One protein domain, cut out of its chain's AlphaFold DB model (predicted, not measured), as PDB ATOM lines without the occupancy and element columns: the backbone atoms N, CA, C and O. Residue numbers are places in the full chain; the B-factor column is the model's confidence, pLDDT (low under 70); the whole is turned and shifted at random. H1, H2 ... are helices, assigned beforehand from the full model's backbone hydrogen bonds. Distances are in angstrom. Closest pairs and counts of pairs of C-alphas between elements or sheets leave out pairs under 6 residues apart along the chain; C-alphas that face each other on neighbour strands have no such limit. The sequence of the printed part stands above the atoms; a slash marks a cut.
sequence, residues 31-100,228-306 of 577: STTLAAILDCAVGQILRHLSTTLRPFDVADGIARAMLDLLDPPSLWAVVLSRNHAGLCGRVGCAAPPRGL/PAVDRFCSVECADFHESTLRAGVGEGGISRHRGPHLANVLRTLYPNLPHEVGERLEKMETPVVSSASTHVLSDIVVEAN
ATOM      1  N   SER A  31     103.729 153.456 169.063       63.19
ATOM      2  CA  SER A  31     102.774 153.166 167.985       63.19
ATOM      3  C   SER A  31     103.443 153.211 166.605       63.19
ATOM      4  O   SER A  31     103.247 152.327 165.774       63.19
ATOM      5  N   THR A  32     104.343 154.177 166.393       68.88
ATOM      6  CA  THR A  32     105.082 154.331 165.128       68.88
ATOM      7  C   THR A  32     106.084 153.203 164.880       68.88
ATOM      8  O   THR A  32     106.255 152.772 163.744       68.88
ATOM      9  N   THR A  33     106.718 152.686 165.938       76.62
ATOM     10  CA  THR A  33     107.664 151.563 165.825       76.62
ATOM     11  C   THR A  33     106.949 150.274 165.424       76.62
ATOM     12  O   THR A  33     107.456 149.516 164.603       76.62
ATOM     13  N   LEU A  34     105.759 150.027 165.980       77.50
ATOM     14  CA  LEU A  34     104.982 148.843 165.635       77.50
ATOM     15  C   LEU A  34     104.464 148.899 164.196       77.50
ATOM     16  O   LEU A  34     104.582 147.908 163.481       77.50
ATOM     17  N   ALA A  35     103.931 150.047 163.770       79.75
ATOM     18  CA  ALA A  35     103.498 150.233 162.390       79.75
ATOM     19  C   ALA A  35     104.632 149.885 161.411       79.75
ATOM     20  O   ALA A  35     104.435 149.066 160.524       79.75
ATOM     21  N   ALA A  36     105.852 150.366 161.671       81.00
ATOM     22  CA  ALA A  36     107.014 150.049 160.843       81.00
ATOM     23  C   ALA A  36     107.372 148.547 160.813       81.00
ATOM     24  O   ALA A  36     107.785 148.030 159.775       81.00
ATOM     25  N   ILE A  37     107.217 147.828 161.933       83.56
ATOM     26  CA  ILE A  37     107.442 146.372 161.979       83.56
ATOM     27  C   ILE A  37     106.400 145.643 161.128       83.56
ATOM     28  O   ILE A  37     106.753 144.734 160.376       83.56
ATOM     29  N   LEU A  38     105.132 146.045 161.230       87.31
ATOM     30  CA  LEU A  38     104.049 145.457 160.443       87.31
ATOM     31  C   LEU A  38     104.213 145.754 158.956       87.31
ATOM     32  O   LEU A  38     104.095 144.832 158.159       87.31
ATOM     33  N   ASP A  39     104.580 146.981 158.593       86.00
ATOM     34  CA  ASP A  39     104.872 147.366 157.209       86.00
ATOM     35  C   ASP A  39     105.986 146.507 156.623       86.00
ATOM     36  O   ASP A  39     105.874 145.980 155.515       86.00
ATOM     37  N   CYS A  40     107.054 146.305 157.399       88.50
ATOM     38  CA  CYS A  40     108.156 145.447 156.993       88.50
ATOM     39  C   CYS A  40     107.694 143.995 156.809       88.50
ATOM     40  O   CYS A  40     108.029 143.366 155.803       88.50
ATOM     41  N   ALA A  41     106.895 143.470 157.744       89.75
ATOM     42  CA  ALA A  41     106.382 142.109 157.669       89.75
ATOM     43  C   ALA A  41     105.462 141.909 156.456       89.75
ATOM     44  O   ALA A  41     105.665 140.970 155.689       89.75
ATOM     45  N   VAL A  42     104.505 142.815 156.240       92.38
ATOM     46  CA  VAL A  42     103.595 142.804 155.086       92.38
ATOM     47  C   VAL A  42     104.382 142.898 153.784       92.38
ATOM     48  O   VAL A  42     104.160 142.096 152.881       92.38
ATOM     49  N   GLY A  43     105.362 143.799 153.697       91.19
ATOM     50  CA  GLY A  43     106.219 143.927 152.518       91.19
ATOM     51  C   GLY A  43     106.991 142.644 152.187       91.19
ATOM     52  O   GLY A  43     107.073 142.253 151.020       91.19
ATOM     53  N   GLN A  44     107.515 141.944 153.198       93.69
ATOM     54  CA  GLN A  44     108.188 140.654 152.999       93.69
ATOM     55  C   GLN A  44     107.220 139.560 152.532       93.69
ATOM     56  O   GLN A  44     107.555 138.805 151.616       93.69
ATOM     57  N   ILE A  45     106.017 139.501 153.110       95.88
ATOM     58  CA  ILE A  45     104.971 138.543 152.724       95.88
ATOM     59  C   ILE A  45     104.538 138.789 151.283       95.88
ATOM     60  O   ILE A  45     104.553 137.861 150.478       95.88
ATOM     61  N   LEU A  46     104.230 140.037 150.925       95.62
ATOM     62  CA  LEU A  46     103.857 140.417 149.565       95.62
ATOM     63  C   LEU A  46     104.934 139.998 148.564       95.62
ATOM     64  O   LEU A  46     104.636 139.304 147.595       95.62
ATOM     65  N   ARG A  47     106.203 140.315 148.838       95.50
ATOM     66  CA  ARG A  47     107.326 139.909 147.980       95.50
ATOM     67  C   ARG A  47     107.442 138.387 147.854       95.50
ATOM     68  O   ARG A  47     107.682 137.877 146.756       95.50
ATOM     69  N   HIS A  48     107.267 137.654 148.953       96.75
ATOM     70  CA  HIS A  48     107.309 136.195 148.950       96.75
ATOM     71  C   HIS A  48     106.176 135.593 148.106       96.75
ATOM     72  O   HIS A  48     106.435 134.791 147.207       96.75
ATOM     73  N   LEU A  49     104.929 136.012 148.332       96.62
ATOM     74  CA  LEU A  49     103.762 135.510 147.599       96.62
ATOM     75  C   LEU A  49     103.805 135.891 146.110       96.62
ATOM     76  O   LEU A  49     103.371 135.110 145.256       96.62
ATOM     77  N   SER A  50     104.392 137.043 145.778       96.88
ATOM     78  CA  SER A  50     104.562 137.492 144.392       96.88
ATOM     79  C   SER A  50     105.590 136.690 143.597       96.88
ATOM     80  O   SER A  50     105.519 136.641 142.373       96.88
ATOM     81  N   THR A  51     106.536 136.033 144.264       96.00
ATOM     82  CA  THR A  51     107.653 135.339 143.597       96.00
ATOM     83  C   THR A  51     107.623 133.826 143.781       96.00
ATOM     84  O   THR A  51     108.222 133.096 142.992       96.00
ATOM     85  N   THR A  52     106.905 133.320 144.787       96.69
ATOM     86  CA  THR A  52     106.881 131.886 145.077       96.69
ATOM     87  C   THR A  52     106.239 131.082 143.944       96.69
ATOM     88  O   THR A  52     105.160 131.402 143.431       96.69
ATOM     89  N   LEU A  53     106.919 130.002 143.562       96.44
ATOM     90  CA  LEU A  53     106.432 128.989 142.623       96.44
ATOM     91  C   LEU A  53     105.983 127.712 143.343       96.44
ATOM     92  O   LEU A  53     105.556 126.759 142.700       96.44
ATOM     93  N   ARG A  54     106.113 127.663 144.674       96.06
ATOM     94  CA  ARG A  54     105.667 126.515 145.464       96.06
ATOM     95  C   ARG A  54     104.153 126.586 145.651       96.06
ATOM     96  O   ARG A  54     103.663 127.683 145.922       96.06
ATOM     97  N   PRO A  55     103.424 125.459 145.547       92.69
ATOM     98  CA  PRO A  55     102.001 125.420 145.856       92.69
ATOM     99  C   PRO A  55     101.736 126.037 147.228       92.69
ATOM    100  O   PRO A  55     102.390 125.678 148.206       92.69
ATOM    101  N   PHE A  56     100.809 126.989 147.277       94.38
ATOM    102  CA  PHE A  56     100.431 127.655 148.514       94.38
ATOM    103  C   PHE A  56      99.282 126.892 149.166       94.38
ATOM    104  O   PHE A  56      98.179 126.846 148.616       94.38
ATOM    105  N   ASP A  57      99.553 126.266 150.308       94.69
ATOM    106  CA  ASP A  57      98.554 125.532 151.079       94.69
ATOM    107  C   ASP A  57      97.994 126.420 152.192       94.69
ATOM    108  O   ASP A  57      98.676 126.714 153.167       94.69
ATOM    109  N   VAL A  58      96.730 126.826 152.065       93.81
ATOM    110  CA  VAL A  58      96.044 127.679 153.052       93.81
ATOM    111  C   VAL A  58      95.800 126.941 154.378       93.81
ATOM    112  O   VAL A  58      95.517 127.568 155.399       93.81
ATOM    113  N   ALA A  59      95.934 125.611 154.412       93.38
ATOM    114  CA  ALA A  59      95.886 124.847 155.651       93.38
ATOM    115  C   ALA A  59      97.202 124.895 156.452       93.38
ATOM    116  O   ALA A  59      97.198 124.535 157.637       93.38
ATOM    117  N   ASP A  60      98.304 125.359 155.858       95.88
ATOM    118  CA  ASP A  60      99.564 125.543 156.573       95.88
ATOM    119  C   ASP A  60      99.443 126.695 157.586       95.88
ATOM    120  O   ASP A  60      98.887 127.759 157.304       95.88
ATOM    121  N   GLY A  61      99.971 126.489 158.794       94.94
ATOM    122  CA  GLY A  61      99.978 127.505 159.845       94.94
ATOM    123  C   GLY A  61     100.715 128.774 159.419       94.94
ATOM    124  O   GLY A  61     100.250 129.872 159.715       94.94
ATOM    125  N   ILE A  62     101.812 128.629 158.666       95.88
ATOM    126  CA  ILE A  62     102.570 129.770 158.133       95.88
ATOM    127  C   ILE A  62     101.737 130.520 157.091       95.88
ATOM    128  O   ILE A  62     101.650 131.744 157.143       95.88
ATOM    129  N   ALA A  63     101.089 129.800 156.174       95.50
ATOM    130  CA  ALA A  63     100.238 130.399 155.151       95.50
ATOM    131  C   ALA A  63      99.063 131.176 155.758       95.50
ATOM    132  O   ALA A  63      98.809 132.305 155.343       95.50
ATOM    133  N   ARG A  64      98.388 130.624 156.777       94.50
ATOM    134  CA  ARG A  64      97.331 131.354 157.501       94.50
ATOM    135  C   ARG A  64      97.866 132.617 158.161       94.50
ATOM    136  O   ARG A  64      97.300 133.679 157.950       94.50
ATOM    137  N   ALA A  65      98.997 132.520 158.861       94.50
ATOM    138  CA  ALA A  65      99.625 133.677 159.492       94.50
ATOM    139  C   ALA A  65     100.018 134.761 158.467       94.50
ATOM    140  O   ALA A  65      99.929 135.949 158.762       94.50
ATOM    141  N   MET A  66     100.417 134.375 157.246       95.88
ATOM    142  CA  MET A  66     100.641 135.331 156.158       95.88
ATOM    143  C   MET A  66      99.343 136.031 155.749       95.88
ATOM    144  O   MET A  66      99.342 137.250 155.623       95.88
ATOM    145  N   LEU A  67      98.252 135.283 155.552       94.50
ATOM    146  CA  LEU A  67      96.957 135.839 155.138       94.50
ATOM    147  C   LEU A  67      96.307 136.716 156.218       94.50
ATOM    148  O   LEU A  67      95.692 137.718 155.865       94.50
ATOM    149  N   ASP A  68      96.501 136.405 157.504       93.25
ATOM    150  CA  ASP A  68      96.033 137.222 158.637       93.25
ATOM    151  C   ASP A  68      96.657 138.637 158.632       93.25
ATOM    152  O   ASP A  68      96.074 139.598 159.132       93.25
ATOM    153  N   LEU A  69      97.848 138.801 158.042       92.81
ATOM    154  CA  LEU A  69      98.495 140.112 157.902       92.81
ATOM    155  C   LEU A  69      98.150 140.846 156.607       92.81
ATOM    156  O   LEU A  69      98.579 141.982 156.421       92.81
ATOM    157  N   LEU A  70      97.402 140.234 155.696       93.50
ATOM    158  CA  LEU A  70      97.033 140.878 154.443       93.50
ATOM    159  C   LEU A  70      95.617 141.433 154.523       93.50
ATOM    160  O   LEU A  70      94.790 141.025 155.333       93.50
ATOM    161  N   ASP A  71      95.340 142.397 153.660       91.25
ATOM    162  CA  ASP A  71      93.996 142.852 153.351       91.25
ATOM    163  C   ASP A  71      93.658 142.512 151.885       91.25
ATOM    164  O   ASP A  71      94.544 142.148 151.097       91.25
ATOM    165  N   PRO A  72      92.375 142.571 151.484       90.56
ATOM    166  CA  PRO A  72      91.991 142.253 150.110       90.56
ATOM    167  C   PRO A  72      92.744 143.080 149.041       90.56
ATOM    168  O   PRO A  72      93.141 142.496 148.029       90.56
ATOM    169  N   PRO A  73      93.015 144.391 149.238       90.50
ATOM    170  CA  PRO A  73      93.872 145.162 148.333       90.50
ATOM    171  C   PRO A  73      95.300 144.610 148.208       90.50
ATOM    172  O   PRO A  73      95.826 144.521 147.097       90.50
ATOM    173  N   SER A  74      95.916 144.192 149.315       91.44
ATOM    174  CA  SER A  74      97.248 143.584 149.329       91.44
ATOM    175  C   SER A  74      97.302 142.278 148.554       91.44
ATOM    176  O   SER A  74      98.230 142.057 147.775       91.44
ATOM    177  N   LEU A  75      96.277 141.437 148.686       92.81
ATOM    178  CA  LEU A  75      96.183 140.207 147.905       92.81
ATOM    179  C   LEU A  75      96.096 140.503 146.396       92.81
ATOM    180  O   LEU A  75      96.733 139.829 145.585       92.81
ATOM    181  N   TRP A  76      95.387 141.564 146.010       92.94
ATOM    182  CA  TRP A  76      95.347 142.000 144.615       92.94
ATOM    183  C   TRP A  76      96.697 142.521 144.113       92.94
ATOM    184  O   TRP A  76      97.085 142.246 142.976       92.94
ATOM    185  N   ALA A  77      97.459 143.216 144.960       92.44
ATOM    186  CA  ALA A  77      98.819 143.626 144.622       92.44
ATOM    187  C   ALA A  77      99.745 142.424 144.379       92.44
ATOM    188  O   ALA A  77     100.569 142.477 143.463       92.44
ATOM    189  N   VAL A  78      99.563 141.314 145.108       95.31
ATOM    190  CA  VAL A  78     100.251 140.046 144.803       95.31
ATOM    191  C   VAL A  78      99.894 139.571 143.397       95.31
ATOM    192  O   VAL A  78     100.795 139.302 142.606       95.31
ATOM    193  N   VAL A  79      98.605 139.507 143.044       95.38
ATOM    194  CA  VAL A  79      98.164 139.093 141.697       95.38
ATOM    195  C   VAL A  79      98.815 139.954 140.614       95.38
ATOM    196  O   VAL A  79      99.368 139.418 139.652       95.38
ATOM    197  N   LEU A  80      98.796 141.279 140.785       93.38
ATOM    198  CA  LEU A  80      99.390 142.231 139.846       93.38
ATOM    199  C   LEU A  80     100.904 142.047 139.707       93.38
ATOM    200  O   LEU A  80     101.420 142.011 138.590       93.38
ATOM    201  N   SER A  81     101.605 141.888 140.826       93.50
ATOM    202  CA  SER A  81     103.054 141.687 140.851       93.50
ATOM    203  C   SER A  81     103.452 140.351 140.205       93.50
ATOM    204  O   SER A  81     104.360 140.316 139.373       93.50
ATOM    205  N   ARG A  82     102.711 139.265 140.472       95.38
ATOM    206  CA  ARG A  82     102.897 137.965 139.798       95.38
ATOM    207  C   ARG A  82     102.707 138.077 138.291       95.38
ATOM    208  O   ARG A  82     103.536 137.612 137.517       95.38
ATOM    209  N   ASN A  83     101.619 138.713 137.878       94.50
ATOM    210  CA  ASN A  83     101.292 138.962 136.482       94.50
ATOM    211  C   ASN A  83     102.391 139.746 135.759       94.50
ATOM    212  O   ASN A  83     102.761 139.379 134.645       94.50
ATOM    213  N   HIS A  84     102.944 140.779 136.399       90.38
ATOM    214  CA  HIS A  84     104.079 141.539 135.867       90.38
ATOM    215  C   HIS A  84     105.315 140.654 135.653       90.38
ATOM    216  O   HIS A  84     105.948 140.727 134.601       90.38
ATOM    217  N   ALA A  85     105.569 139.716 136.568       92.69
ATOM    218  CA  ALA A  85     106.603 138.690 136.423       92.69
ATOM    219  C   ALA A  85     106.268 137.589 135.388       92.69
ATOM    220  O   ALA A  85     107.025 136.630 135.236       92.69
ATOM    221  N   GLY A  86     105.143 137.694 134.672       94.06
ATOM    222  CA  GLY A  86     104.691 136.695 133.704       94.06
ATOM    223  C   GLY A  86     104.104 135.433 134.340       94.06
ATOM    224  O   GLY A  86     103.994 134.411 133.666       94.06
ATOM    225  N   LEU A  87     103.733 135.491 135.620       96.25
ATOM    226  CA  LEU A  87     103.174 134.380 136.386       96.25
ATOM    227  C   LEU A  87     101.659 134.534 136.557       96.25
ATOM    228  O   LEU A  87     101.112 135.636 136.653       96.25
ATOM    229  N   CYS A  88     100.967 133.401 136.627       97.25
ATOM    230  CA  CYS A  88      99.553 133.323 136.969       97.25
ATOM    231  C   CYS A  88      99.301 134.009 138.317       97.25
ATOM    232  O   CYS A  88     100.086 133.858 139.258       97.25
ATOM    233  N   GLY A  89      98.173 134.713 138.432       95.94
ATOM    234  CA  GLY A  89      97.750 135.379 139.664       95.94
ATOM    235  C   GLY A  89      97.599 134.439 140.864       95.94
ATOM    236  O   GLY A  89      97.698 134.877 142.006       95.94
ATOM    237  N   ARG A  90      97.422 133.130 140.633       96.69
ATOM    238  CA  ARG A  90      97.410 132.127 141.704       96.69
ATOM    239  C   ARG A  90      98.807 131.980 142.305       96.69
ATOM    240  O   ARG A  90      99.746 131.569 141.617       96.69
ATOM    241  N   VAL A  91      98.915 132.233 143.608       96.62
ATOM    242  CA  VAL A  91     100.140 132.000 144.387       96.62
ATOM    243  C   VAL A  91     100.583 130.542 144.226       96.62
ATOM    244  O   VAL A  91      99.796 129.615 144.411       96.62
ATOM    245  N   GLY A  92     101.844 130.346 143.832       96.06
ATOM    246  CA  GLY A  92     102.411 129.022 143.579       96.06
ATOM    247  C   GLY A  92     102.174 128.444 142.183       96.06
ATOM    248  O   GLY A  92     102.662 127.358 141.889       96.06
ATOM    249  N   CYS A  93     101.460 129.140 141.294       97.19
ATOM    250  CA  CYS A  93     101.305 128.714 139.904       97.19
ATOM    251  C   CYS A  93     102.347 129.395 139.003       97.19
ATOM    252  O   CYS A  93     102.389 130.623 138.923       97.19
ATOM    253  N   ALA A  94     103.167 128.598 138.311       96.81
ATOM    254  CA  ALA A  94     104.219 129.084 137.411       96.81
ATOM    255  C   ALA A  94     103.754 129.327 135.961       96.81
ATOM    256  O   ALA A  94     104.513 129.854 135.152       96.81
ATOM    257  N   ALA A  95     102.531 128.917 135.609       96.44
ATOM    258  CA  ALA A  95     102.000 129.099 134.261       96.44
ATOM    259  C   ALA A  95     101.758 130.591 133.962       96.44
ATOM    260  O   ALA A  95     101.414 131.330 134.883       96.44
ATOM    261  N   PRO A  96     101.873 131.041 132.703       95.31
ATOM    262  CA  PRO A  96     101.544 132.413 132.340       95.31
ATOM    263  C   PRO A  96     100.023 132.669 132.408       95.31
ATOM    264  O   PRO A  96      99.231 131.752 132.168       95.31
ATOM    265  N   PRO A  97      99.582 133.895 132.746       95.75
ATOM    266  CA  PRO A  97      98.173 134.285 132.699       95.75
ATOM    267  C   PRO A  97      97.636 134.305 131.260       95.75
ATOM    268  O   PRO A  97      98.376 134.599 130.323       95.75
ATOM    269  N   ARG A  98      96.337 134.024 131.078       92.31
ATOM    270  CA  ARG A  98      95.694 133.921 129.751       92.31
ATOM    271  C   ARG A  98      95.754 135.211 128.939       92.31
ATOM    272  O   ARG A  98      95.890 135.153 127.722       92.31
ATOM    273  N   GLY A  99      95.636 136.357 129.607       86.25
ATOM    274  CA  GLY A  99      95.631 137.661 128.946       86.25
ATOM    275  C   GLY A  99      97.012 138.149 128.507       86.25
ATOM    276  O   GLY A  99      97.091 139.160 127.812       86.25
ATOM    277  N   LEU A 100      98.100 137.458 128.877       84.25
ATOM    278  CA  LEU A 100      99.403 137.742 128.282       84.25
ATOM    279  C   LEU A 100      99.422 137.157 126.866       84.25
ATOM    280  O   LEU A 100      99.217 135.951 126.717       84.25
ATOM    281  N   PRO A 228      90.580 141.967 132.322       85.00
ATOM    282  CA  PRO A 228      89.578 141.360 133.186       85.00
ATOM    283  C   PRO A 228      90.235 140.511 134.275       85.00
ATOM    284  O   PRO A 228      91.262 139.871 134.043       85.00
ATOM    285  N   ALA A 229      89.631 140.468 135.465       85.88
ATOM    286  CA  ALA A 229      90.185 139.730 136.601       85.88
ATOM    287  C   ALA A 229      90.488 138.260 136.263       85.88
ATOM    288  O   ALA A 229      91.520 137.743 136.668       85.88
ATOM    289  N   VAL A 230      89.644 137.611 135.456       90.44
ATOM    290  CA  VAL A 230      89.807 136.203 135.054       90.44
ATOM    291  C   VAL A 230      91.041 135.987 134.165       90.44
ATOM    292  O   VAL A 230      91.714 134.963 134.283       90.44
ATOM    293  N   ASP A 231      91.405 136.967 133.336       93.56
ATOM    294  CA  ASP A 231      92.529 136.855 132.395       93.56
ATOM    295  C   ASP A 231      93.897 137.004 133.069       93.56
ATOM    296  O   ASP A 231      94.933 136.716 132.464       93.56
ATOM    297  N   ARG A 232      93.903 137.391 134.349       94.38
ATOM    298  CA  ARG A 232      95.077 137.417 135.235       94.38
ATOM    299  C   ARG A 232      95.493 136.032 135.715       94.38
ATOM    300  O   ARG A 232      96.535 135.881 136.359       94.38
ATOM    301  N   PHE A 233      94.705 135.012 135.402       96.69
ATOM    302  CA  PHE A 233      94.952 133.630 135.778       96.69
ATOM    303  C   PHE A 233      95.161 132.770 134.529       96.69
ATOM    304  O   PHE A 233      94.703 133.093 133.435       96.69
ATOM    305  N   CYS A 234      95.889 131.663 134.673       96.62
ATOM    306  CA  CYS A 234      96.100 130.710 133.578       96.62
ATOM    307  C   CYS A 234      94.854 129.838 133.318       96.62
ATOM    308  O   CYS A 234      94.667 129.300 132.226       96.62
ATOM    309  N   SER A 235      93.980 129.697 134.318       96.81
ATOM    310  CA  SER A 235      92.774 128.872 134.276       96.81
ATOM    311  C   SER A 235      91.674 129.427 135.175       96.81
ATOM    312  O   SER A 235      91.955 130.184 136.105       96.81
ATOM    313  N   VAL A 236      90.431 129.015 134.906       95.56
ATOM    314  CA  VAL A 236      89.273 129.327 135.761       95.56
ATOM    315  C   VAL A 236      89.478 128.740 137.156       95.56
ATOM    316  O   VAL A 236      89.324 129.457 138.129       95.56
ATOM    317  N   GLU A 237      90.006 127.516 137.264       96.25
ATOM    318  CA  GLU A 237      90.361 126.894 138.550       96.25
ATOM    319  C   GLU A 237      91.343 127.740 139.380       96.25
ATOM    320  O   GLU A 237      91.277 127.773 140.606       96.25
ATOM    321  N   CYS A 238      92.277 128.439 138.723       96.62
ATOM    322  CA  CYS A 238      93.212 129.325 139.413       96.62
ATOM    323  C   CYS A 238      92.559 130.625 139.892       96.62
ATOM    324  O   CYS A 238      92.940 131.118 140.955       96.62
ATOM    325  N   ALA A 239      91.598 131.156 139.134       95.62
ATOM    326  CA  ALA A 239      90.789 132.296 139.554       95.62
ATOM    327  C   ALA A 239      89.850 131.903 140.709       95.62
ATOM    328  O   ALA A 239      89.801 132.592 141.725       95.62
ATOM    329  N   ASP A 240      89.198 130.745 140.606       95.19
ATOM    330  CA  ASP A 240      88.309 130.210 141.635       95.19
ATOM    331  C   ASP A 240      89.067 129.938 142.930       95.19
ATOM    332  O   ASP A 240      88.592 130.302 143.999       95.19
ATOM    333  N   PHE A 241      90.275 129.369 142.871       94.75
ATOM    334  CA  PHE A 241      91.123 129.203 144.057       94.75
ATOM    335  C   PHE A 241      91.449 130.548 144.723       94.75
ATOM    336  O   PHE A 241      91.442 130.656 145.951       94.75
ATOM    337  N   HIS A 242      91.722 131.589 143.931       93.75
ATOM    338  CA  HIS A 242      91.982 132.922 144.465       93.75
ATOM    339  C   HIS A 242      90.758 133.487 145.199       93.75
ATOM    340  O   HIS A 242      90.878 133.879 146.359       93.75
ATOM    341  N   GLU A 243      89.581 133.480 144.571       92.12
ATOM    342  CA  GLU A 243      88.363 134.040 145.172       92.12
ATOM    343  C   GLU A 243      87.797 133.179 146.310       92.12
ATOM    344  O   GLU A 243      87.394 133.704 147.343       92.12
ATOM    345  N   SER A 244      87.778 131.854 146.165       91.19
ATOM    346  CA  SER A 244      87.163 130.958 147.155       91.19
ATOM    347  C   SER A 244      88.075 130.622 148.330       91.19
ATOM    348  O   SER A 244      87.582 130.386 149.428       91.19
ATOM    349  N   THR A 245      89.394 130.565 148.113       92.50
ATOM    350  CA  THR A 245      90.340 130.059 149.118       92.50
ATOM    351  C   THR A 245      91.219 131.173 149.674       92.50
ATOM    352  O   THR A 245      91.229 131.389 150.883       92.50
ATOM    353  N   LEU A 246      91.938 131.913 148.821       92.44
ATOM    354  CA  LEU A 246      92.846 132.966 149.300       92.44
ATOM    355  C   LEU A 246      92.078 134.157 149.870       92.44
ATOM    356  O   LEU A 246      92.362 134.589 150.982       92.44
ATOM    357  N   ARG A 247      91.078 134.657 149.139       90.81
ATOM    358  CA  ARG A 247      90.277 135.799 149.584       90.81
ATOM    359  C   ARG A 247      89.438 135.476 150.817       90.81
ATOM    360  O   ARG A 247      89.314 136.331 151.677       90.81
ATOM    361  N   ALA A 248      88.919 134.253 150.931       89.62
ATOM    362  CA  ALA A 248      88.226 133.807 152.141       89.62
ATOM    363  C   ALA A 248      89.172 133.670 153.349       89.62
ATOM    364  O   ALA A 248      88.743 133.857 154.486       89.62
ATOM    365  N   GLY A 249      90.450 133.349 153.111       87.50
ATOM    366  CA  GLY A 249      91.483 133.309 154.148       87.50
ATOM    367  C   GLY A 249      91.933 134.694 154.620       87.50
ATOM    368  O   GLY A 249      92.348 134.836 155.765       87.50
ATOM    369  N   VAL A 250      91.815 135.722 153.774       88.81
ATOM    370  CA  VAL A 250      92.018 137.120 154.166       88.81
ATOM    371  C   VAL A 250      90.743 137.626 154.834       88.81
ATOM    372  O   VAL A 250      89.746 137.915 154.173       88.81
ATOM    373  N   GLY A 251      90.750 137.737 156.162       77.50
ATOM    374  CA  GLY A 251      89.594 138.251 156.894       77.50
ATOM    375  C   GLY A 251      89.159 139.631 156.376       77.50
ATOM    376  O   GLY A 251      89.991 140.499 156.128       77.50
ATOM    377  N   GLU A 252      87.848 139.872 156.275       69.44
ATOM    378  CA  GLU A 252      87.229 141.103 155.730       69.44
ATOM    379  C   GLU A 252      87.644 142.434 156.404       69.44
ATOM    380  O   GLU A 252      87.155 143.498 156.038       69.44
ATOM    381  N   GLY A 253      88.517 142.418 157.409       66.06
ATOM    382  CA  GLY A 253      89.077 143.638 157.995       66.06
ATOM    383  C   GLY A 253      90.581 143.598 158.230       66.06
ATOM    384  O   GLY A 253      91.055 144.428 159.002       66.06
ATOM    385  N   GLY A 254      91.299 142.664 157.588       72.25
ATOM    386  CA  GLY A 254      92.762 142.555 157.575       72.25
ATOM    387  C   GLY A 254      93.433 142.720 158.943       72.25
ATOM    388  O   GLY A 254      92.842 142.422 159.985       72.25
ATOM    389  N   ILE A 255      94.640 143.302 158.937       72.12
ATOM    390  CA  ILE A 255      95.424 143.642 160.143       72.12
ATOM    391  C   ILE A 255      94.590 144.363 161.210       72.12
ATOM    392  O   ILE A 255      94.747 144.102 162.403       72.12
ATOM    393  N   SER A 256      93.666 145.233 160.800       66.75
ATOM    394  CA  SER A 256      92.838 146.041 161.701       66.75
ATOM    395  C   SER A 256      91.867 145.237 162.579       66.75
ATOM    396  O   SER A 256      91.380 145.776 163.574       66.75
ATOM    397  N   ARG A 257      91.581 143.963 162.268       69.19
ATOM    398  CA  ARG A 257      90.741 143.098 163.124       69.19
ATOM    399  C   ARG A 257      91.518 142.403 164.236       69.19
ATOM    400  O   ARG A 257      90.910 141.943 165.207       69.19
ATOM    401  N   HIS A 258      92.838 142.313 164.122       71.69
ATOM    402  CA  HIS A 258      93.626 141.511 165.039       71.69
ATOM    403  C   HIS A 258      93.990 142.310 166.294       71.69
ATOM    404  O   HIS A 258      94.611 143.370 166.244       71.69
ATOM    405  N   ARG A 259      93.585 141.781 167.454       76.12
ATOM    406  CA  ARG A 259      94.006 142.289 168.767       76.12
ATOM    407  C   ARG A 259      95.445 141.871 169.061       76.12
ATOM    408  O   ARG A 259      95.906 140.853 168.539       76.12
ATOM    409  N   GLY A 260      96.098 142.602 169.962       80.69
ATOM    410  CA  GLY A 260      97.484 142.386 170.383       80.69
ATOM    411  C   GLY A 260      97.917 140.918 170.538       80.69
ATOM    412  O   GLY A 260      98.888 140.519 169.896       80.69
ATOM    413  N   PRO A 261      97.177 140.065 171.280       86.44
ATOM    414  CA  PRO A 261      97.550 138.659 171.469       86.44
ATOM    415  C   PRO A 261      97.554 137.828 170.183       86.44
ATOM    416  O   PRO A 261      98.435 136.997 169.973       86.44
ATOM    417  N   HIS A 262      96.580 138.057 169.298       89.25
ATOM    418  CA  HIS A 262      96.519 137.342 168.029       89.25
ATOM    419  C   HIS A 262      97.638 137.811 167.097       89.25
ATOM    420  O   HIS A 262      98.342 136.986 166.524       89.25
ATOM    421  N   LEU A 263      97.857 139.126 167.010       89.69
ATOM    422  CA  LEU A 263      98.930 139.702 166.205       89.69
ATOM    423  C   LEU A 263     100.314 139.217 166.667       89.69
ATOM    424  O   LEU A 263     101.161 138.882 165.841       89.69
ATOM    425  N   ALA A 264     100.527 139.108 167.981       90.56
ATOM    426  CA  ALA A 264     101.739 138.527 168.553       90.56
ATOM    427  C   ALA A 264     101.930 137.066 168.127       90.56
ATOM    428  O   ALA A 264     103.033 136.674 167.748       90.56
ATOM    429  N   ASN A 265     100.868 136.257 168.158       92.25
ATOM    430  CA  ASN A 265     100.927 134.859 167.736       92.25
ATOM    431  C   ASN A 265     101.226 134.713 166.234       92.25
ATOM    432  O   ASN A 265     102.071 133.905 165.846       92.25
ATOM    433  N   VAL A 266     100.583 135.531 165.398       93.25
ATOM    434  CA  VAL A 266     100.828 135.590 163.950       93.25
ATOM    435  C   VAL A 266     102.286 135.953 163.671       93.25
ATOM    436  O   VAL A 266     102.984 135.227 162.962       93.25
ATOM    437  N   LEU A 267     102.798 137.013 164.303       92.69
ATOM    438  CA  LEU A 267     104.184 137.437 164.121       92.69
ATOM    439  C   LEU A 267     105.193 136.416 164.654       92.69
ATOM    440  O   LEU A 267     106.216 136.215 164.011       92.69
ATOM    441  N   ARG A 268     104.922 135.719 165.764       93.50
ATOM    442  CA  ARG A 268     105.794 134.624 166.235       93.50
ATOM    443  C   ARG A 268     105.779 133.414 165.305       93.50
ATOM    444  O   ARG A 268     106.801 132.754 165.161       93.50
ATOM    445  N   THR A 269     104.644 133.133 164.665       95.19
ATOM    446  CA  THR A 269     104.535 132.046 163.680       95.19
ATOM    447  C   THR A 269     105.376 132.352 162.439       95.19
ATOM    448  O   THR A 269     106.086 131.479 161.948       95.19
ATOM    449  N   LEU A 270     105.340 133.599 161.961       93.88
ATOM    450  CA  LEU A 270     106.123 134.042 160.801       93.88
ATOM    451  C   LEU A 270     107.602 134.272 161.127       93.88
ATOM    452  O   LEU A 270     108.472 134.007 160.299       93.88
ATOM    453  N   TYR A 271     107.890 134.739 162.340       93.12
ATOM    454  CA  TYR A 271     109.225 135.073 162.819       93.12
ATOM    455  C   TYR A 271     109.484 134.353 164.150       93.12
ATOM    456  O   TYR A 271     109.365 134.961 165.216       93.12
ATOM    457  N   PRO A 272     109.895 133.070 164.124       91.19
ATOM    458  CA  PRO A 272     110.138 132.283 165.340       91.19
ATOM    459  C   PRO A 272     111.190 132.894 166.273       91.19
ATOM    460  O   PRO A 272     111.184 132.646 167.474       91.19
ATOM    461  N   ASN A 273     112.081 133.723 165.718       90.38
ATOM    462  CA  ASN A 273     113.139 134.428 166.440       90.38
ATOM    463  C   ASN A 273     112.735 135.851 166.873       90.38
ATOM    464  O   ASN A 273     113.609 136.656 167.201       90.38
ATOM    465  N   LEU A 274     111.443 136.203 166.830       87.44
ATOM    466  CA  LEU A 274     110.963 137.505 167.293       87.44
ATOM    467  C   LEU A 274     111.358 137.695 168.770       87.44
ATOM    468  O   LEU A 274     111.010 136.842 169.594       87.44
ATOM    469  N   PRO A 275     112.058 138.786 169.140       89.75
ATOM    470  CA  PRO A 275     112.480 138.998 170.520       89.75
ATOM    471  C   PRO A 275     111.295 138.927 171.486       89.75
ATOM    472  O   PRO A 275     110.251 139.537 171.241       89.75
ATOM    473  N   HIS A 276     111.467 138.213 172.603       88.25
ATOM    474  CA  HIS A 276     110.401 137.976 173.584       88.25
ATOM    475  C   HIS A 276     109.739 139.279 174.057       88.25
ATOM    476  O   HIS A 276     108.518 139.361 174.164       88.25
ATOM    477  N   GLU A 277     110.543 140.327 174.250       86.94
ATOM    478  CA  GLU A 277     110.091 141.664 174.647       86.94
ATOM    479  C   GLU A 277     109.125 142.296 173.635       86.94
ATOM    480  O   GLU A 277     108.160 142.952 174.021       86.94
ATOM    481  N   VAL A 278     109.353 142.090 172.335       83.38
ATOM    482  CA  VAL A 278     108.461 142.588 171.278       83.38
ATOM    483  C   VAL A 278     107.145 141.813 171.307       83.38
ATOM    484  O   VAL A 278     106.079 142.420 171.231       83.38
ATOM    485  N   GLY A 279     107.211 140.491 171.496       85.06
ATOM    486  CA  GLY A 279     106.033 139.634 171.644       85.06
ATOM    487  C   GLY A 279     105.162 140.008 172.847       85.06
ATOM    488  O   GLY A 279     103.956 140.182 172.694       85.06
ATOM    489  N   GLU A 280     105.754 140.217 174.025       86.88
ATOM    490  CA  GLU A 280     105.005 140.661 175.210       86.88
ATOM    491  C   GLU A 280     104.366 142.041 175.025       86.88
ATOM    492  O   GLU A 280     103.252 142.288 175.490       86.88
ATOM    493  N   ARG A 281     105.074 142.971 174.374       84.12
ATOM    494  CA  ARG A 281     104.541 144.315 174.108       84.12
ATOM    495  C   ARG A 281     103.337 144.269 173.175       84.12
ATOM    496  O   ARG A 281     102.406 145.045 173.370       84.12
ATOM    497  N   LEU A 282     103.358 143.371 172.193       84.31
ATOM    498  CA  LEU A 282     102.230 143.125 171.300       84.31
ATOM    499  C   LEU A 282     101.038 142.532 172.053       84.31
ATOM    500  O   LEU A 282      99.928 143.022 171.895       84.31
ATOM    501  N   GLU A 283     101.256 141.540 172.917       87.06
ATOM    502  CA  GLU A 283     100.184 140.913 173.706       87.06
ATOM    503  C   GLU A 283      99.460 141.895 174.628       87.06
ATOM    504  O   GLU A 283      98.243 141.814 174.781       87.06
ATOM    505  N   LYS A 284     100.203 142.840 175.212       84.62
ATOM    506  CA  LYS A 284      99.674 143.880 176.108       84.62
ATOM    507  C   LYS A 284      98.949 145.008 175.359       84.62
ATOM    508  O   LYS A 284      98.409 145.906 175.998       84.62
ATOM    509  N   MET A 285      98.944 145.001 174.024       78.75
ATOM    510  CA  MET A 285      98.311 146.045 173.226       78.75
ATOM    511  C   MET A 285      96.804 145.775 173.078       78.75
ATOM    512  O   MET A 285      96.372 144.903 172.323       78.75
ATOM    513  N   GLU A 286      95.994 146.533 173.821       64.31
ATOM    514  CA  GLU A 286      94.530 146.384 173.847       64.31
ATOM    515  C   GLU A 286      93.833 147.021 172.635       64.31
ATOM    516  O   GLU A 286      92.733 146.608 172.259       64.31
ATOM    517  N   THR A 287      94.467 148.009 171.996       60.06
ATOM    518  CA  THR A 287      93.888 148.745 170.867       60.06
ATOM    519  C   THR A 287      94.259 148.111 169.525       60.06
ATOM    520  O   THR A 287      95.435 147.800 169.319       60.06
ATOM    521  N   PRO A 288      93.303 147.966 168.586       59.03
ATOM    522  CA  PRO A 288      93.609 147.536 167.227       59.03
ATOM    523  C   PRO A 288      94.582 148.524 166.576       59.03
ATOM    524  O   PRO A 288      94.447 149.741 166.730       59.03
ATOM    525  N   VAL A 289      95.574 148.001 165.856       55.94
ATOM    526  CA  VAL A 289      96.510 148.835 165.100       55.94
ATOM    527  C   VAL A 289      95.735 149.490 163.957       55.94
ATOM    528  O   VAL A 289      95.157 148.808 163.112       55.94
ATOM    529  N   VAL A 290      95.675 150.822 163.961       50.78
ATOM    530  CA  VAL A 290      94.971 151.595 162.931       50.78
ATOM    531  C   VAL A 290      95.708 151.458 161.592       50.78
ATOM    532  O   VAL A 290      96.933 151.503 161.529       50.78
ATOM    533  N   SER A 291      94.921 151.297 160.529       44.41
ATOM    534  CA  SER A 291      95.228 150.834 159.166       44.41
ATOM    535  C   SER A 291      96.226 151.646 158.319       44.41
ATOM    536  O   SER A 291      96.229 151.494 157.099       44.41
ATOM    537  N   SER A 292      97.078 152.502 158.892       44.25
ATOM    538  CA  SER A 292      98.039 153.283 158.088       44.25
ATOM    539  C   SER A 292      99.138 152.429 157.445       44.25
ATOM    540  O   SER A 292      99.827 152.902 156.549       44.25
ATOM    541  N   ALA A 293      99.292 151.182 157.895       45.03
ATOM    542  CA  ALA A 293     100.350 150.272 157.482       45.03
ATOM    543  C   ALA A 293     100.234 149.803 156.010       45.03
ATOM    544  O   ALA A 293     101.144 149.933 155.191       45.03
ATOM    545  N   SER A 294      99.044 149.330 155.629       43.81
ATOM    546  CA  SER A 294      98.818 148.671 154.332       43.81
ATOM    547  C   SER A 294      98.930 149.634 153.137       43.81
ATOM    548  O   SER A 294      99.440 149.287 152.071       43.81
ATOM    549  N   THR A 295      98.530 150.898 153.312       47.25
ATOM    550  CA  THR A 295      98.492 151.881 152.215       47.25
ATOM    551  C   THR A 295      99.866 152.292 151.689       47.25
ATOM    552  O   THR A 295      99.967 152.663 150.522       47.25
ATOM    553  N   HIS A 296     100.921 152.228 152.511       48.78
ATOM    554  CA  HIS A 296     102.266 152.653 152.104       48.78
ATOM    555  C   HIS A 296     103.000 151.593 151.274       48.78
ATOM    556  O   HIS A 296     103.687 151.927 150.315       48.78
ATOM    557  N   VAL A 297     102.814 150.309 151.585       50.56
ATOM    558  CA  VAL A 297     103.493 149.216 150.869       50.56
ATOM    559  C   VAL A 297     102.878 148.987 149.483       50.56
ATOM    560  O   VAL A 297     103.584 148.680 148.521       50.56
ATOM    561  N   LEU A 298     101.562 149.192 149.353       45.72
ATOM    562  CA  LEU A 298     100.855 149.033 148.081       45.72
ATOM    563  C   LEU A 298     101.285 150.058 147.033       45.72
ATOM    564  O   LEU A 298     101.380 149.708 145.856       45.72
ATOM    565  N   SER A 299     101.585 151.298 147.440       46.75
ATOM    566  CA  SER A 299     102.086 152.305 146.504       46.75
ATOM    567  C   SER A 299     103.438 151.914 145.918       46.75
ATOM    568  O   SER A 299     103.631 152.085 144.721       46.75
ATOM    569  N   ASP A 300     104.338 151.324 146.703       42.91
ATOM    570  CA  ASP A 300     105.698 151.026 146.243       42.91
ATOM    571  C   ASP A 300     105.730 149.850 145.248       42.91
ATOM    572  O   ASP A 300     106.378 149.936 144.204       42.91
ATOM    573  N   ILE A 301     104.953 148.789 145.501       42.94
ATOM    574  CA  ILE A 301     104.878 147.605 144.619       42.94
ATOM    575  C   ILE A 301     104.143 147.924 143.306       42.94
ATOM    576  O   ILE A 301     104.548 147.475 142.232       42.94
ATOM    577  N   VAL A 302     103.065 148.715 143.370       46.44
ATOM    578  CA  VAL A 302     102.317 149.136 142.172       46.44
ATOM    579  C   VAL A 302     103.143 150.111 141.327       46.44
ATOM    580  O   VAL A 302     103.097 150.046 140.099       46.44
ATOM    581  N   VAL A 303     103.944 150.980 141.953       45.16
ATOM    582  CA  VAL A 303     104.872 151.879 141.253       45.16
ATOM    583  C   VAL A 303     105.938 151.085 140.494       45.16
ATOM    584  O   VAL A 303     106.150 151.354 139.312       45.16
ATOM    585  N   GLU A 304     106.533 150.054 141.101       42.00
ATOM    586  CA  GLU A 304     107.541 149.199 140.453       42.00
ATOM    587  C   GLU A 304     106.981 148.453 139.222       42.00
ATOM    588  O   GLU A 304     107.639 148.381 138.181       42.00
ATOM    589  N   ALA A 305     105.720 148.000 139.278       42.78
ATOM    590  CA  ALA A 305     105.036 147.353 138.151       42.78
ATOM    591  C   ALA A 305     104.632 148.324 137.018       42.78
ATOM    592  O   ALA A 305     104.527 147.923 135.854       42.78
ATOM    593  N   ASN A 306     104.416 149.606 137.330       40.84
ATOM    594  CA  ASN A 306     103.913 150.609 136.381       40.84
ATOM    595  C   ASN A 306     105.007 151.281 135.534       40.84
ATOM    596  O   ASN A 306     104.696 151.881 134.502       40.84
TER     597      ASN A 306
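Overview. This is residues 31 to 100 and 228 to 306 of the 577 residues of an uncharacterized protein of Phytomonas sp. isolate Hart1 (UniProt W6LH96). The domain is an elongated helical body in which H1, H3 and H9 run the same way as a splayed three-helix bundle, with H5 running back along it beyond H3. A hairpin of H7 and H8 lies at one end, short H4 and the loop of residues 85 to 100 at the other, and H2 near the middle bridges H5 and H7. The printed part has 149 residues with nine named helices, H1 to H9 in order, and no named strand; its class is all helix. It is compact, with a radius of gyration of the C-alphas of 15.5 A, and spans 47 by 31 by 26 A, only just elongated.

Along the chain. H1, residues 31 to 51, begins at C-alpha 31 (102.774, 153.166, 167.985) and is 30.6 A long. H2 is residues 61 to 68 and H3 residues 72 to 84, 18.7 A long. After the cut come H4, residues 229 to 232, and H5, residues 236 to 249, 18.9 A long, ending at C-alpha 249 (91.483, 133.309, 154.148). H6 is residues 254 to 257, H7 residues 260 to 270, 15.4 A long, and H8 residues 276 to 283. H9, residues 292 to 306, is 22.6 A long and ends at C-alpha 306 (103.913, 150.609, 136.381).

Arrangement. H3 is the hub, touching H1, H4 and H9. Residues 46 to 51 of H1 touch H3 at a steep tilt of 40 degrees, the same way; the closest C-alphas, of Ser 50 and Arg 82, are 4.9 A apart. H3 and H9 touch at a shallow tilt of 18 degrees, the same way, closest at the C-alphas of His 84 and Ala 305, 6.3 A. Residues 35 to 43 of H1 touch residues 292 to 297 of H9, with the C-alphas of Asp 39 and Ala 293 closest at 5.4 A. H3 and H4 only just touch, with 3 pairs of C-alphas within 8 A, the closest being those of Asn 83 and Arg 232 at 6.5 A. H4 and H5 touch only at the corner, also only just, with 3 such pairs. H2 touches residues 246 to 249 of H5, about perpendicular at 83 degrees, the C-alphas of Leu 67 and Gly 249 closest at 6.1 A. H2 and H7 touch at a steep tilt of 51 degrees, opposite ways, the C-alphas of Ala 65 and Val 266 closest at 5.0 A. H7 and H8 form a hairpin, closest at the C-alphas of Pro 261 and Glu 283, 4.1 A. H6 touches no helix but is near H9. Each O i to N i+4 pair is within hydrogen-bond range in H1, H2, H3, H7 and H8, against 8 of 10 in H5 and 7 of 11 in H9; H4 and H6 are too short for such a pair.

Size, cuts and confidence. The C-alphas of Leu 100 and Lys 284, the two farthest apart, are 48.2 A apart. Residues 101 to 227 are not printed, and C-alphas 100 and 228 are 11.6 A apart across the cut. Of the links that are printed whole, none is long. Mean pLDDT of the printed part is 84.0; residues 31 to 32, 252 to 253, 256 to 257 and 286 to 306 are under 70, and H9 has a mean of 45.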